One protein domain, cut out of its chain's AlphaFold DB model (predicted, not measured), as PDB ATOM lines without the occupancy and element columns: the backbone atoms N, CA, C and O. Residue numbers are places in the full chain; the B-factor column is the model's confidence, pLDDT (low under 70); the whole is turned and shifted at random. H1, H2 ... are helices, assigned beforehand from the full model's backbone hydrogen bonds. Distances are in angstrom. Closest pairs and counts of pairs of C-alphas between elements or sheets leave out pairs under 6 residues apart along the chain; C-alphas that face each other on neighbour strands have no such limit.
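What this domain is: This is residues 122 to 209 of the 248 residues of a protein of Pycnoporus cinnabarinus (UniProt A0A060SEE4). Four short helices, H1, H2, H3 and H4, form a loose ring in which each stands at a wide angle to its neighbours, and a short antiparallel pairing ties residues 149 to 150 of one link to residues 187 to 188 of another. The end of H4 and the small helix H5, residues 199 to 209, stick out as a tail at one end, while the long link from H1 to H2 reaches the opposite end at Val 137. The printed part has 88 residues with five named helices, H1 to H5 in chain order, and no named strand; its class is all helix. It is compact, with a radius of gyration of the C-alphas of 13.9 A, but its outline is elongated, spanning 49 by 27 by 25 A.

Where its parts are: Find C-alpha 122 at (19.100, -19.657, 38.871); there H1 begins and runs through residues 122 to 128, 10.3 A long. After residues 129 to 151, look for H2 at residues 152 to 163, 15.6 A long, starting from C-alpha 152 at (27.027, -19.718, 55.045). H3 follows at residues 169 to 178, 14.3 A long. H4, residues 189 to 201, is the longest helix by residues and measures 18.2 A. H5, residues 204 to 209, ends at C-alpha 209 at (-1.903, -3.075, 58.643).

How they stand to each other: Begin at H1, which touches H2 with the C-alphas of Tyr 128 and Gly 154 closest, 4.9 A apart. Their lines stand at a steep tilt of 67 degrees, only just short of about perpendicular, and they run opposite ways; H2 touches H1 with residues 154 to 158 alone. H2 and H3 are close but not clearly touching, their closest C-alphas, those of Ser 152 and Lys 172, being 7.3 A apart; at 72 degrees they are only just about perpendicular. H3 and H4 are also close but not clearly touching, with the C-alphas of Ile 175 and Val 195 closest at 7.1 A, about perpendicular at 75 degrees. H4, with residues 189 to 192 alone, only just touches H1, with 3 pairs of C-alphas within 8 A; the closest are those of Phe 125 and Phe 189, 6.8 A apart. H1 and H3 are apart, and H2 and H4 are apart. H4 and H5 meet only through their link. In H2, H3, H4 and H5 each O i to N i+4 pair is within hydrogen-bond range; in H1, 2 of 3 are.

The domain as a whole: Look at Val 137 and Arg 209 for the two C-alphas farthest apart, 48.8 A. The printed part has no cut. The link from H1 to H2 is long, with 23 residues. Without the tail, the body of 77 residues spans 40 by 29 by 21 A. In the B-factor column the mean pLDDT of the printed part is 70.6, and 32 residues are under 70: 122 to 123, 135 to 142, 161 to 165 and 193 to 209.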
ATOM      1  N   GLN A 122      18.238 -18.479  38.942       65.19
ATOM      2  CA  GLN A 122      19.100 -19.657  38.871       65.19
ATOM      3  C   GLN A 122      20.563 -19.310  38.586       65.19
ATOM      4  O   GLN A 122      21.435 -19.831  39.266       65.19
ATOM      5  N   HIS A 123      20.857 -18.411  37.647       68.69
ATOM      6  CA  HIS A 123      22.221 -17.953  37.380       68.69
ATOM      7  C   HIS A 123      22.852 -17.245  38.582       68.69
ATOM      8  O   HIS A 123      24.038 -17.431  38.859       68.69
ATOM      9  N   ILE A 124      22.074 -16.427  39.298       70.88
ATOM     10  CA  ILE A 124      22.544 -15.750  40.514       70.88
ATOM     11  C   ILE A 124      22.878 -16.799  41.569       70.88
ATOM     12  O   ILE A 124      24.008 -16.839  42.048       70.88
ATOM     13  N   PHE A 125      21.942 -17.701  41.855       76.12
ATOM     14  CA  PHE A 125      22.160 -18.818  42.768       76.12
ATOM     15  C   PHE A 125      23.390 -19.654  42.373       76.12
ATOM     16  O   PHE A 125      24.244 -19.949  43.209       76.12
ATOM     17  N   ALA A 126      23.550 -19.948  41.082       81.94
ATOM     18  CA  ALA A 126      24.631 -20.761  40.536       81.94
ATOM     19  C   ALA A 126      26.037 -20.159  40.720       81.94
ATOM     20  O   ALA A 126      27.023 -20.898  40.768       81.94
ATOM     21  N   LYS A 127      26.165 -18.831  40.863       79.81
ATOM     22  CA  LYS A 127      27.456 -18.189  41.194       79.81
ATOM     23  C   LYS A 127      27.938 -18.567  42.593       79.81
ATOM     24  O   LYS A 127      29.137 -18.773  42.823       79.81
ATOM     25  N   TYR A 128      27.001 -18.659  43.530       85.50
ATOM     26  CA  TYR A 128      27.301 -18.763  44.955       85.50
ATOM     27  C   TYR A 128      27.120 -20.184  45.497       85.50
ATOM     28  O   TYR A 128      27.717 -20.507  46.521       85.50
ATOM     29  N   CYS A 129      26.406 -21.056  44.780       88.81
ATOM     30  CA  CYS A 129      26.114 -22.414  45.224       88.81
ATOM     31  C   CYS A 129      27.343 -23.339  45.311       88.81
ATOM     32  O   CYS A 129      28.428 -23.072  44.774       88.81
ATOM     33  N   THR A 130      27.119 -24.457  45.997       89.12
ATOM     34  CA  THR A 130      27.977 -25.633  46.124       89.12
ATOM     35  C   THR A 130      27.152 -26.872  45.743       89.12
ATOM     36  O   THR A 130      26.027 -26.995  46.223       89.12
ATOM     37  N   PRO A 131      27.667 -27.797  44.911       88.75
ATOM     38  CA  PRO A 131      28.911 -27.706  44.143       88.75
ATOM     39  C   PRO A 131      28.914 -26.521  43.165       88.75
ATOM     40  O   PRO A 131      27.858 -26.014  42.786       88.75
ATOM     41  N   LYS A 132      30.106 -26.049  42.775       85.19
ATOM     42  CA  LYS A 132      30.222 -24.909  41.856       85.19
ATOM     43  C   LYS A 132      29.646 -25.260  40.487       85.19
ATOM     44  O   LYS A 132      29.972 -26.303  39.921       85.19
ATOM     45  N   ALA A 133      28.817 -24.362  39.967       77.12
ATOM     46  CA  ALA A 133      28.219 -24.494  38.653       77.12
ATOM     47  C   ALA A 133      29.277 -24.480  37.545       77.12
ATOM     48  O   ALA A 133      30.215 -23.676  37.562       77.12
ATOM     49  N   ALA A 134      29.102 -25.362  36.564       70.12
ATOM     50  CA  ALA A 134      29.843 -25.299  35.316       70.12
ATOM     51  C   ALA A 134      29.133 -24.332  34.351       70.12
ATOM     52  O   ALA A 134      27.905 -24.223  34.384       70.12
ATOM     53  N   PRO A 135      29.872 -23.623  33.484       60.22
ATOM     54  CA  PRO A 135      29.250 -22.831  32.430       60.22
ATOM     55  C   PRO A 135      28.470 -23.742  31.476       60.22
ATOM     56  O   PRO A 135      29.013 -24.728  30.970       60.22
ATOM     57  N   ALA A 136      27.203 -23.407  31.222       55.78
ATOM     58  CA  ALA A 136      26.366 -24.121  30.271       55.78
ATOM     59  C   ALA A 136      26.961 -24.019  28.859       55.78
ATOM     60  O   ALA A 136      27.372 -22.948  28.404       55.78
ATOM     61  N   VAL A 137      26.984 -25.155  28.157       52.03
ATOM     62  CA  VAL A 137      27.720 -25.374  26.896       52.03
ATOM     63  C   VAL A 137      27.263 -24.443  25.759       52.03
ATOM     64  O   VAL A 137      28.018 -24.209  24.818       52.03
ATOM     65  N   HIS A 138      26.052 -23.883  25.850       44.00
ATOM     66  CA  HIS A 138      25.424 -23.127  24.764       44.00
ATOM     67  C   HIS A 138      25.095 -21.658  25.080       44.00
ATOM     68  O   HIS A 138      24.959 -20.881  24.141       44.00
ATOM     69  N   SER A 139      25.017 -21.249  26.351       47.91
ATOM     70  CA  SER A 139      24.536 -19.909  26.748       47.91
ATOM     71  C   SER A 139      25.554 -19.076  27.539       47.91
ATOM     72  O   SER A 139      25.374 -17.867  27.699       47.91
ATOM     73  N   GLY A 140      26.629 -19.689  28.055       51.84
ATOM     74  CA  GLY A 140      27.569 -19.026  28.973       51.84
ATOM     75  C   GLY A 140      26.977 -18.714  30.358       51.84
ATOM     76  O   GLY A 140      27.687 -18.213  31.231       51.84
ATOM     77  N   LEU A 141      25.699 -19.036  30.582       54.34
ATOM     78  CA  LEU A 141      25.044 -18.975  31.883       54.34
ATOM     79  C   LEU A 141      25.517 -20.131  32.763       54.34
ATOM     80  O   LEU A 141      25.682 -21.258  32.311       54.34
ATOM     81  N   LEU A 142      25.741 -19.841  34.039       62.00
ATOM     82  CA  LEU A 142      25.884 -20.868  35.065       62.00
ATOM     83  C   LEU A 142      24.517 -21.486  35.362       62.00
ATOM     84  O   LEU A 142      23.591 -20.755  35.711       62.00
ATOM     85  N   GLU A 143      24.430 -22.809  35.269       70.50
ATOM     86  CA  GLU A 143      23.292 -23.586  35.760       70.50
ATOM     87  C   GLU A 143      23.698 -24.274  37.065       70.50
ATOM     88  O   GLU A 143      24.774 -24.885  37.126       70.50
ATOM     89  N   PRO A 144      22.889 -24.165  38.131       76.75
ATOM     90  CA  PRO A 144      23.226 -24.825  39.375       76.75
ATOM     91  C   PRO A 144      23.149 -26.346  39.183       76.75
ATOM     92  O   PRO A 144      22.171 -26.834  38.613       76.75
ATOM     93  N   PRO A 145      24.151 -27.110  39.653       84.25
ATOM     94  CA  PRO A 145      24.084 -28.565  39.644       84.25
ATOM     95  C   PRO A 145      22.837 -29.078  40.374       84.25
ATOM     96  O   PRO A 145      22.325 -28.429  41.290       84.25
ATOM     97  N   GLU A 146      22.370 -30.268  40.002       81.38
ATOM     98  CA  GLU A 146      21.265 -30.917  40.707       81.38
ATOM     99  C   GLU A 146      21.616 -31.089  42.196       81.38
ATOM    100  O   GLU A 146      22.692 -31.579  42.543       81.38
ATOM    101  N   GLY A 147      20.722 -30.630  43.078       83.12
ATOM    102  CA  GLY A 147      20.937 -30.649  44.527       83.12
ATOM    103  C   GLY A 147      21.897 -29.580  45.062       83.12
ATOM    104  O   GLY A 147      22.308 -29.672  46.216       83.12
ATOM    105  N   ALA A 148      22.274 -28.576  44.263       89.69
ATOM    106  CA  ALA A 148      23.126 -27.492  44.742       89.69
ATOM    107  C   ALA A 148      22.438 -26.630  45.818       89.69
ATOM    108  O   ALA A 148      21.219 -26.444  45.815       89.69
ATOM    109  N   TYR A 149      23.249 -26.077  46.719       90.69
ATOM    110  CA  TYR A 149      22.824 -25.259  47.858       90.69
ATOM    111  C   TYR A 149      23.843 -24.149  48.159       90.69
ATOM    112  O   TYR A 149      24.996 -24.220  47.730       90.69
ATOM    113  N   LEU A 150      23.452 -23.106  48.890       89.25
ATOM    114  CA  LEU A 150      24.360 -22.085  49.416       89.25
ATOM    115  C   LEU A 150      24.804 -22.471  50.827       89.25
ATOM    116  O   LEU A 150      23.993 -22.757  51.703       89.25
ATOM    117  N   THR A 151      26.112 -22.442  51.052       92.56
ATOM    118  CA  THR A 151      26.691 -22.486  52.397       92.56
ATOM    119  C   THR A 151      26.584 -21.110  53.058       92.56
ATOM    120  O   THR A 151      26.316 -20.117  52.382       92.56
ATOM    121  N   SER A 152      26.884 -21.016  54.358       87.50
ATOM    122  CA  SER A 152      27.027 -19.718  55.045       87.50
ATOM    123  C   SER A 152      28.046 -18.797  54.345       87.50
ATOM    124  O   SER A 152      27.778 -17.622  54.115       87.50
ATOM    125  N   GLU A 153      29.165 -19.346  53.858       88.56
ATOM    126  CA  GLU A 153      30.142 -18.593  53.050       88.56
ATOM    127  C   GLU A 153      29.576 -18.165  51.680       88.56
ATOM    128  O   GLU A 153      29.875 -17.076  51.179       88.56
ATOM    129  N   GLY A 154      28.737 -19.008  51.072       86.38
ATOM    130  CA  GLY A 154      27.998 -18.678  49.853       86.38
ATOM    131  C   GLY A 154      27.019 -17.522  50.068       86.38
ATOM    132  O   GLY A 154      26.969 -16.617  49.237       86.38
ATOM    133  N   LEU A 155      26.308 -17.511  51.201       82.94
ATOM    134  CA  LEU A 155      25.431 -16.416  51.624       82.94
ATOM    135  C   LEU A 155      26.210 -15.124  51.869       82.94
ATOM    136  O   LEU A 155      25.807 -14.076  51.375       82.94
ATOM    137  N   ASP A 156      27.353 -15.191  52.552       83.31
ATOM    138  CA  ASP A 156      28.215 -14.026  52.773       83.31
ATOM    139  C   ASP A 156      28.741 -13.446  51.457       83.31
ATOM    140  O   ASP A 156      28.800 -12.228  51.285       83.31
ATOM    141  N   SER A 157      29.136 -14.314  50.524       79.44
ATOM    142  CA  SER A 157      29.620 -13.902  49.203       79.44
ATOM    143  C   SER A 157      28.508 -13.250  48.386       79.44
ATOM    144  O   SER A 157      28.724 -12.205  47.776       79.44
ATOM    145  N   TRP A 158      27.309 -13.836  48.418       79.62
ATOM    146  CA  TRP A 158      26.128 -13.269  47.782       79.62
ATOM    147  C   TRP A 158      25.782 -11.896  48.372       79.62
ATOM    148  O   TRP A 158      25.687 -10.925  47.625       79.62
ATOM    149  N   ALA A 159      25.711 -11.784  49.699       73.44
ATOM    150  CA  ALA A 159      25.408 -10.542  50.402       73.44
ATOM    151  C   ALA A 159      26.447  -9.443  50.153       73.44
ATOM    152  O   ALA A 159      26.089  -8.286  49.961       73.44
ATOM    153  N   ARG A 160      27.741  -9.777  50.096       70.62
ATOM    154  CA  ARG A 160      28.784  -8.798  49.745       70.62
ATOM    155  C   ARG A 160      28.597  -8.241  48.343       70.62
ATOM    156  O   ARG A 160      28.768  -7.039  48.152       70.62
ATOM    157  N   ASP A 161      28.251  -9.098  47.391       59.28
ATOM    158  CA  ASP A 161      28.064  -8.693  46.001       59.28
ATOM    159  C   ASP A 161      26.772  -7.886  45.795       59.28
ATOM    160  O   ASP A 161      26.738  -7.031  44.908       59.28
ATOM    161  N   THR A 162      25.725  -8.120  46.598       55.59
ATOM    162  CA  THR A 162      24.441  -7.404  46.477       55.59
ATOM    163  C   THR A 162      24.325  -6.184  47.388       55.59
ATOM    164  O   THR A 162      23.849  -5.142  46.952       55.59
ATOM    165  N   ASN A 163      24.785  -6.292  48.635       59.44
ATOM    166  CA  ASN A 163      24.570  -5.311  49.707       59.44
ATOM    167  C   ASN A 163      25.866  -4.577  50.098       59.44
ATOM    168  O   ASN A 163      25.853  -3.694  50.953       59.44
ATOM    169  N   GLY A 164      27.009  -4.949  49.510       57.22
ATOM    170  CA  GLY A 164      28.321  -4.366  49.816       57.22
ATOM    171  C   GLY A 164      28.959  -4.864  51.120       57.22
ATOM    172  O   GLY A 164      30.102  -4.508  51.412       57.22
ATOM    173  N   ALA A 165      28.260  -5.700  51.892       67.44
ATOM    174  CA  ALA A 165      28.722  -6.298  53.142       67.44
ATOM    175  C   ALA A 165      28.082  -7.688  53.346       67.44
ATOM    176  O   ALA A 165      26.994  -7.927  52.827       67.44
ATOM    177  N   PRO A 166      28.740  -8.617  54.067       77.38
ATOM    178  CA  PRO A 166      28.136  -9.907  54.407       77.38
ATOM    179  C   PRO A 166      26.922  -9.723  55.332       77.38
ATOM    180  O   PRO A 166      26.846  -8.724  56.049       77.38
ATOM    181  N   PHE A 167      26.006 -10.693  55.340       78.44
ATOM    182  CA  PHE A 167      24.937 -10.733  56.340       78.44
ATOM    183  C   PHE A 167      25.531 -10.911  57.741       78.44
ATOM    184  O   PHE A 167      26.561 -11.571  57.911       78.44
ATOM    185  N   ASP A 168      24.885 -10.329  58.751       84.44
ATOM    186  CA  ASP A 168      25.220 -10.661  60.131       84.44
ATOM    187  C   ASP A 168      24.765 -12.090  60.478       84.44
ATOM    188  O   ASP A 168      23.975 -12.713  59.763       84.44
ATOM    189  N   GLU A 169      25.319 -12.648  61.555       83.50
ATOM    190  CA  GLU A 169      25.024 -14.033  61.944       83.50
ATOM    191  C   GLU A 169      23.544 -14.239  62.285       83.50
ATOM    192  O   GLU A 169      22.989 -15.269  61.924       83.50
ATOM    193  N   ALA A 170      22.885 -13.246  62.889       80.06
ATOM    194  CA  ALA A 170      21.470 -13.337  63.247       80.06
ATOM    195  C   ALA A 170      20.573 -13.448  62.004       80.06
ATOM    196  O   ALA A 170      19.695 -14.304  61.945       80.06
ATOM    197  N   THR A 171      20.847 -12.646  60.975       78.38
ATOM    198  CA  THR A 171      20.132 -12.683  59.692       78.38
ATOM    199  C   THR A 171      20.357 -14.015  58.978       78.38
ATOM    200  O   THR A 171      19.447 -14.559  58.355       78.38
ATOM    201  N   LYS A 172      21.572 -14.573  59.053       80.69
ATOM    202  CA  LYS A 172      21.867 -15.887  58.463       80.69
ATOM    203  C   LYS A 172      21.144 -17.010  59.194       80.69
ATOM    204  O   LYS A 172      20.617 -17.893  58.527       80.69
ATOM    205  N   GLU A 173      21.112 -16.976  60.524       82.81
ATOM    206  CA  GLU A 173      20.347 -17.933  61.328       82.81
ATOM    207  C   GLU A 173      18.859 -17.867  60.979       82.81
ATOM    208  O   GLU A 173      18.275 -18.903  60.685       82.81
ATOM    209  N   GLU A 174      18.283 -16.668  60.882       80.00
ATOM    210  CA  GLU A 174      16.883 -16.475  60.494       80.00
ATOM    211  C   GLU A 174      16.591 -17.040  59.094       80.00
ATOM    212  O   GLU A 174      15.666 -17.832  58.909       80.00
ATOM    213  N   ILE A 175      17.425 -16.711  58.102       77.12
ATOM    214  CA  ILE A 175      17.294 -17.265  56.747       77.12
ATOM    215  C   ILE A 175      17.359 -18.798  56.782       77.12
ATOM    216  O   ILE A 175      16.550 -19.465  56.146       77.12
ATOM    217  N   LEU A 176      18.312 -19.385  57.501       82.06
ATOM    218  CA  LEU A 176      18.489 -20.838  57.515       82.06
ATOM    219  C   LEU A 176      17.440 -21.569  58.369       82.06
ATOM    220  O   LEU A 176      17.212 -22.756  58.146       82.06
ATOM    221  N   GLU A 177      16.801 -20.884  59.316       80.50
ATOM    222  CA  GLU A 177      15.735 -21.434  60.157       80.50
ATOM    223  C   GLU A 177      14.390 -21.481  59.423       80.50
ATOM    224  O   GLU A 177      13.662 -22.471  59.526       80.50
ATOM    225  N   PHE A 178      14.058 -20.431  58.665       75.50
ATOM    226  CA  PHE A 178      12.737 -20.297  58.043       75.50
ATOM    227  C   PHE A 178      12.674 -20.762  56.585       75.50
ATOM    228  O   PHE A 178      11.577 -20.998  56.068       75.50
ATOM    229  N   MET A 179      13.814 -20.874  55.899       85.06
ATOM    230  CA  MET A 179      13.850 -21.237  54.481       85.06
ATOM    231  C   MET A 179      14.086 -22.730  54.261       85.06
ATOM    232  O   MET A 179      14.553 -23.464  55.127       85.06
ATOM    233  N   ASP A 180      13.790 -23.186  53.046       81.50
ATOM    234  CA  ASP A 180      14.094 -24.543  52.605       81.50
ATOM    235  C   ASP A 180      15.621 -24.767  52.538       81.50
ATOM    236  O   ASP A 180      16.338 -24.171  51.725       81.50
ATOM    237  N   VAL A 181      16.113 -25.639  53.419       88.38
ATOM    238  CA  VAL A 181      17.527 -26.003  53.564       88.38
ATOM    239  C   VAL A 181      17.745 -27.506  53.354       88.38
ATOM    240  O   VAL A 181      16.827 -28.316  53.487       88.38
ATOM    241  N   THR A 182      18.972 -27.897  53.014       89.62
ATOM    242  CA  THR A 182      19.415 -29.297  52.992       89.62
ATOM    243  C   THR A 182      19.474 -29.877  54.409       89.62
ATOM    244  O   THR A 182      19.498 -29.131  55.385       89.62
ATOM    245  N   GLU A 183      19.601 -31.202  54.539       85.12
ATOM    246  CA  GLU A 183      19.772 -31.871  55.846       85.12
ATOM    247  C   GLU A 183      20.978 -31.328  56.639       85.12
ATOM    248  O   GLU A 183      20.920 -31.227  57.861       85.12
ATOM    249  N   ASP A 184      22.033 -30.904  55.936       85.62
ATOM    250  CA  ASP A 184      23.234 -30.293  56.522       85.62
ATOM    251  C   ASP A 184      23.134 -28.762  56.744       85.62
ATOM    252  O   ASP A 184      24.139 -28.116  57.046       85.62
ATOM    253  N   GLY A 185      21.952 -28.154  56.572       85.00
ATOM    254  CA  GLY A 185      21.714 -26.726  56.838       85.00
ATOM    255  C   GLY A 185      22.172 -25.756  55.739       85.00
ATOM    256  O   GLY A 185      22.441 -24.590  56.013       85.00
ATOM    257  N   GLY A 186      22.300 -26.215  54.493       89.75
ATOM    258  CA  GLY A 186      22.608 -25.369  53.339       89.75
ATOM    259  C   GLY A 186      21.347 -24.854  52.648       89.75
ATOM    260  O   GLY A 186      20.426 -25.625  52.408       89.75
ATOM    261  N   LEU A 187      21.295 -23.579  52.264       86.94
ATOM    262  CA  LEU A 187      20.110 -22.988  51.631       86.94
ATOM    263  C   LEU A 187      19.904 -23.539  50.212       86.94
ATOM    264  O   LEU A 187      20.742 -23.323  49.335       86.94
ATOM    265  N   THR A 188      18.799 -24.241  49.958       85.44
ATOM    266  CA  THR A 188      18.534 -24.821  48.630       85.44
ATOM    267  C   THR A 188      18.151 -23.735  47.624       85.44
ATOM    268  O   THR A 188      17.874 -22.593  47.989       85.44
ATOM    269  N   PHE A 189      18.073 -24.075  46.332       78.12
ATOM    270  CA  PHE A 189      17.539 -23.133  45.340       78.12
ATOM    271  C   PHE A 189      16.103 -22.700  45.666       78.12
ATOM    272  O   PHE A 189      15.739 -21.543  45.474       78.12
ATOM    273  N   LYS A 190      15.296 -23.612  46.218       70.50
ATOM    274  CA  LYS A 190      13.939 -23.308  46.667       70.50
ATOM    275  C   LYS A 190      13.957 -22.338  47.850       70.50
ATOM    276  O   LYS A 190      13.215 -21.363  47.817       70.50
ATOM    277  N   GLY A 191      14.839 -22.548  48.828       72.06
ATOM    278  CA  GLY A 191      15.015 -21.628  49.955       72.06
ATOM    279  C   GLY A 191      15.508 -20.256  49.512       72.06
ATOM    280  O   GLY A 191      14.989 -19.232  49.938       72.06
ATOM    281  N   PHE A 192      16.441 -20.215  48.565       75.06
ATOM    282  CA  PHE A 192      16.912 -18.976  47.953       75.06
ATOM    283  C   PHE A 192      15.789 -18.194  47.257       75.06
ATOM    284  O   PHE A 192      15.699 -16.976  47.410       75.06
ATOM    285  N   MET A 193      14.898 -18.886  46.541       64.56
ATOM    286  CA  MET A 193      13.702 -18.262  45.968       64.56
ATOM    287  C   MET A 193      12.753 -17.732  47.050       64.56
ATOM    288  O   MET A 193      12.170 -16.672  46.849       64.56
ATOM    289  N   GLN A 194      12.625 -18.415  48.192       58.22
ATOM    290  CA  GLN A 194      11.817 -17.946  49.323       58.22
ATOM    291  C   GLN A 194      12.409 -16.697  49.985       58.22
ATOM    292  O   GLN A 194      11.657 -15.789  50.310       58.22
ATOM    293  N   VAL A 195      13.739 -16.582  50.105       66.31
ATOM    294  CA  VAL A 195      14.384 -15.333  50.565       66.31
ATOM    295  C   VAL A 195      14.064 -14.185  49.611       66.31
ATOM    296  O   VAL A 195      13.732 -13.087  50.048       66.31
ATOM    297  N   TYR A 196      14.136 -14.436  48.303       59.53
ATOM    298  CA  TYR A 196      13.808 -13.433  47.290       59.53
ATOM    299  C   TYR A 196      12.327 -13.016  47.357       59.53
ATOM    300  O   TYR A 196      12.002 -11.837  47.229       59.53
ATOM    301  N   GLN A 197      11.431 -13.974  47.609       50.44
ATOM    302  CA  GLN A 197      10.004 -13.723  47.830       50.44
ATOM    303  C   GLN A 197       9.762 -12.924  49.110       50.44
ATOM    304  O   GLN A 197       9.095 -11.902  49.051       50.44
ATOM    305  N   LEU A 198      10.394 -13.284  50.227       50.66
ATOM    306  CA  LEU A 198      10.272 -12.555  51.489       50.66
ATOM    307  C   LEU A 198      10.864 -11.156  51.436       50.66
ATOM    308  O   LEU A 198      10.325 -10.263  52.057       50.66
ATOM    309  N   GLN A 199      11.911 -10.896  50.658       44.78
ATOM    310  CA  GLN A 199      12.352  -9.514  50.413       44.78
ATOM    311  C   GLN A 199      11.309  -8.685  49.652       44.78
ATOM    312  O   GLN A 199      11.320  -7.460  49.731       44.78
ATOM    313  N   THR A 200      10.417  -9.353  48.923       37.97
ATOM    314  CA  THR A 200       9.279  -8.733  48.241       37.97
ATOM    315  C   THR A 200       8.062  -8.626  49.178       37.97
ATOM    316  O   THR A 200       7.288  -7.686  49.036       37.97
ATOM    317  N   GLU A 201       7.940  -9.536  50.157       34.16
ATOM    318  CA  GLU A 201       6.819  -9.647  51.105       34.16
ATOM    319  C   GLU A 201       7.056  -8.957  52.480       34.16
ATOM    320  O   GLU A 201       6.107  -8.590  53.159       34.16
ATOM    321  N   ASN A 202       8.294  -8.706  52.931       36.94
ATOM    322  CA  ASN A 202       8.575  -8.157  54.278       36.94
ATOM    323  C   ASN A 202       8.451  -6.627  54.389       36.94
ATOM    324  O   ASN A 202       8.568  -6.098  55.491       36.94
ATOM    325  N   ASP A 203       8.171  -5.920  53.291       45.00
ATOM    326  CA  ASP A 203       7.616  -4.553  53.347       45.00
ATOM    327  C   ASP A 203       6.072  -4.588  53.351       45.00
ATOM    328  O   ASP A 203       5.389  -3.561  53.307       45.00
ATOM    329  N   GLU A 204       5.487  -5.790  53.395       37.25
ATOM    330  CA  GLU A 204       4.050  -5.950  53.397       37.25
ATOM    331  C   GLU A 204       3.438  -5.957  54.803       37.25
ATOM    332  O   GLU A 204       2.301  -5.541  54.908       37.25
ATOM    333  N   GLU A 205       4.090  -6.335  55.913       37.25
ATOM    334  CA  GLU A 205       3.383  -6.361  57.222       37.25
ATOM    335  C   GLU A 205       2.985  -4.964  57.750       37.25
ATOM    336  O   GLU A 205       1.953  -4.819  58.417       37.25
ATOM    337  N   GLU A 206       3.764  -3.924  57.434       38.53
ATOM    338  CA  GLU A 206       3.413  -2.529  57.742       38.53
ATOM    339  C   GLU A 206       2.347  -2.010  56.759       38.53
ATOM    340  O   GLU A 206       1.335  -1.444  57.177       38.53
ATOM    341  N   THR A 207       2.490  -2.346  55.473       37.34
ATOM    342  CA  THR A 207       1.534  -2.024  54.400       37.34
ATOM    343  C   THR A 207       0.180  -2.744  54.570       37.34
ATOM    344  O   THR A 207      -0.881  -2.171  54.320       37.34
ATOM    345  N   TRP A 208       0.173  -3.983  55.064       32.62
ATOM    346  CA  TRP A 208      -1.007  -4.817  55.301       32.62
ATOM    347  C   TRP A 208      -1.802  -4.341  56.522       32.62
ATOM    348  O   TRP A 208      -3.022  -4.507  56.530       32.62
ATOM    349  N   ARG A 209      -1.168  -3.717  57.532       35.94
ATOM    350  CA  ARG A 209      -1.903  -3.075  58.643       35.94
ATOM    351  C   ARG A 209      -2.714  -1.874  58.172       35.94
ATOM    352  O   ARG A 209      -3.854  -1.734  58.608       35.94
TER     353      ARG A 209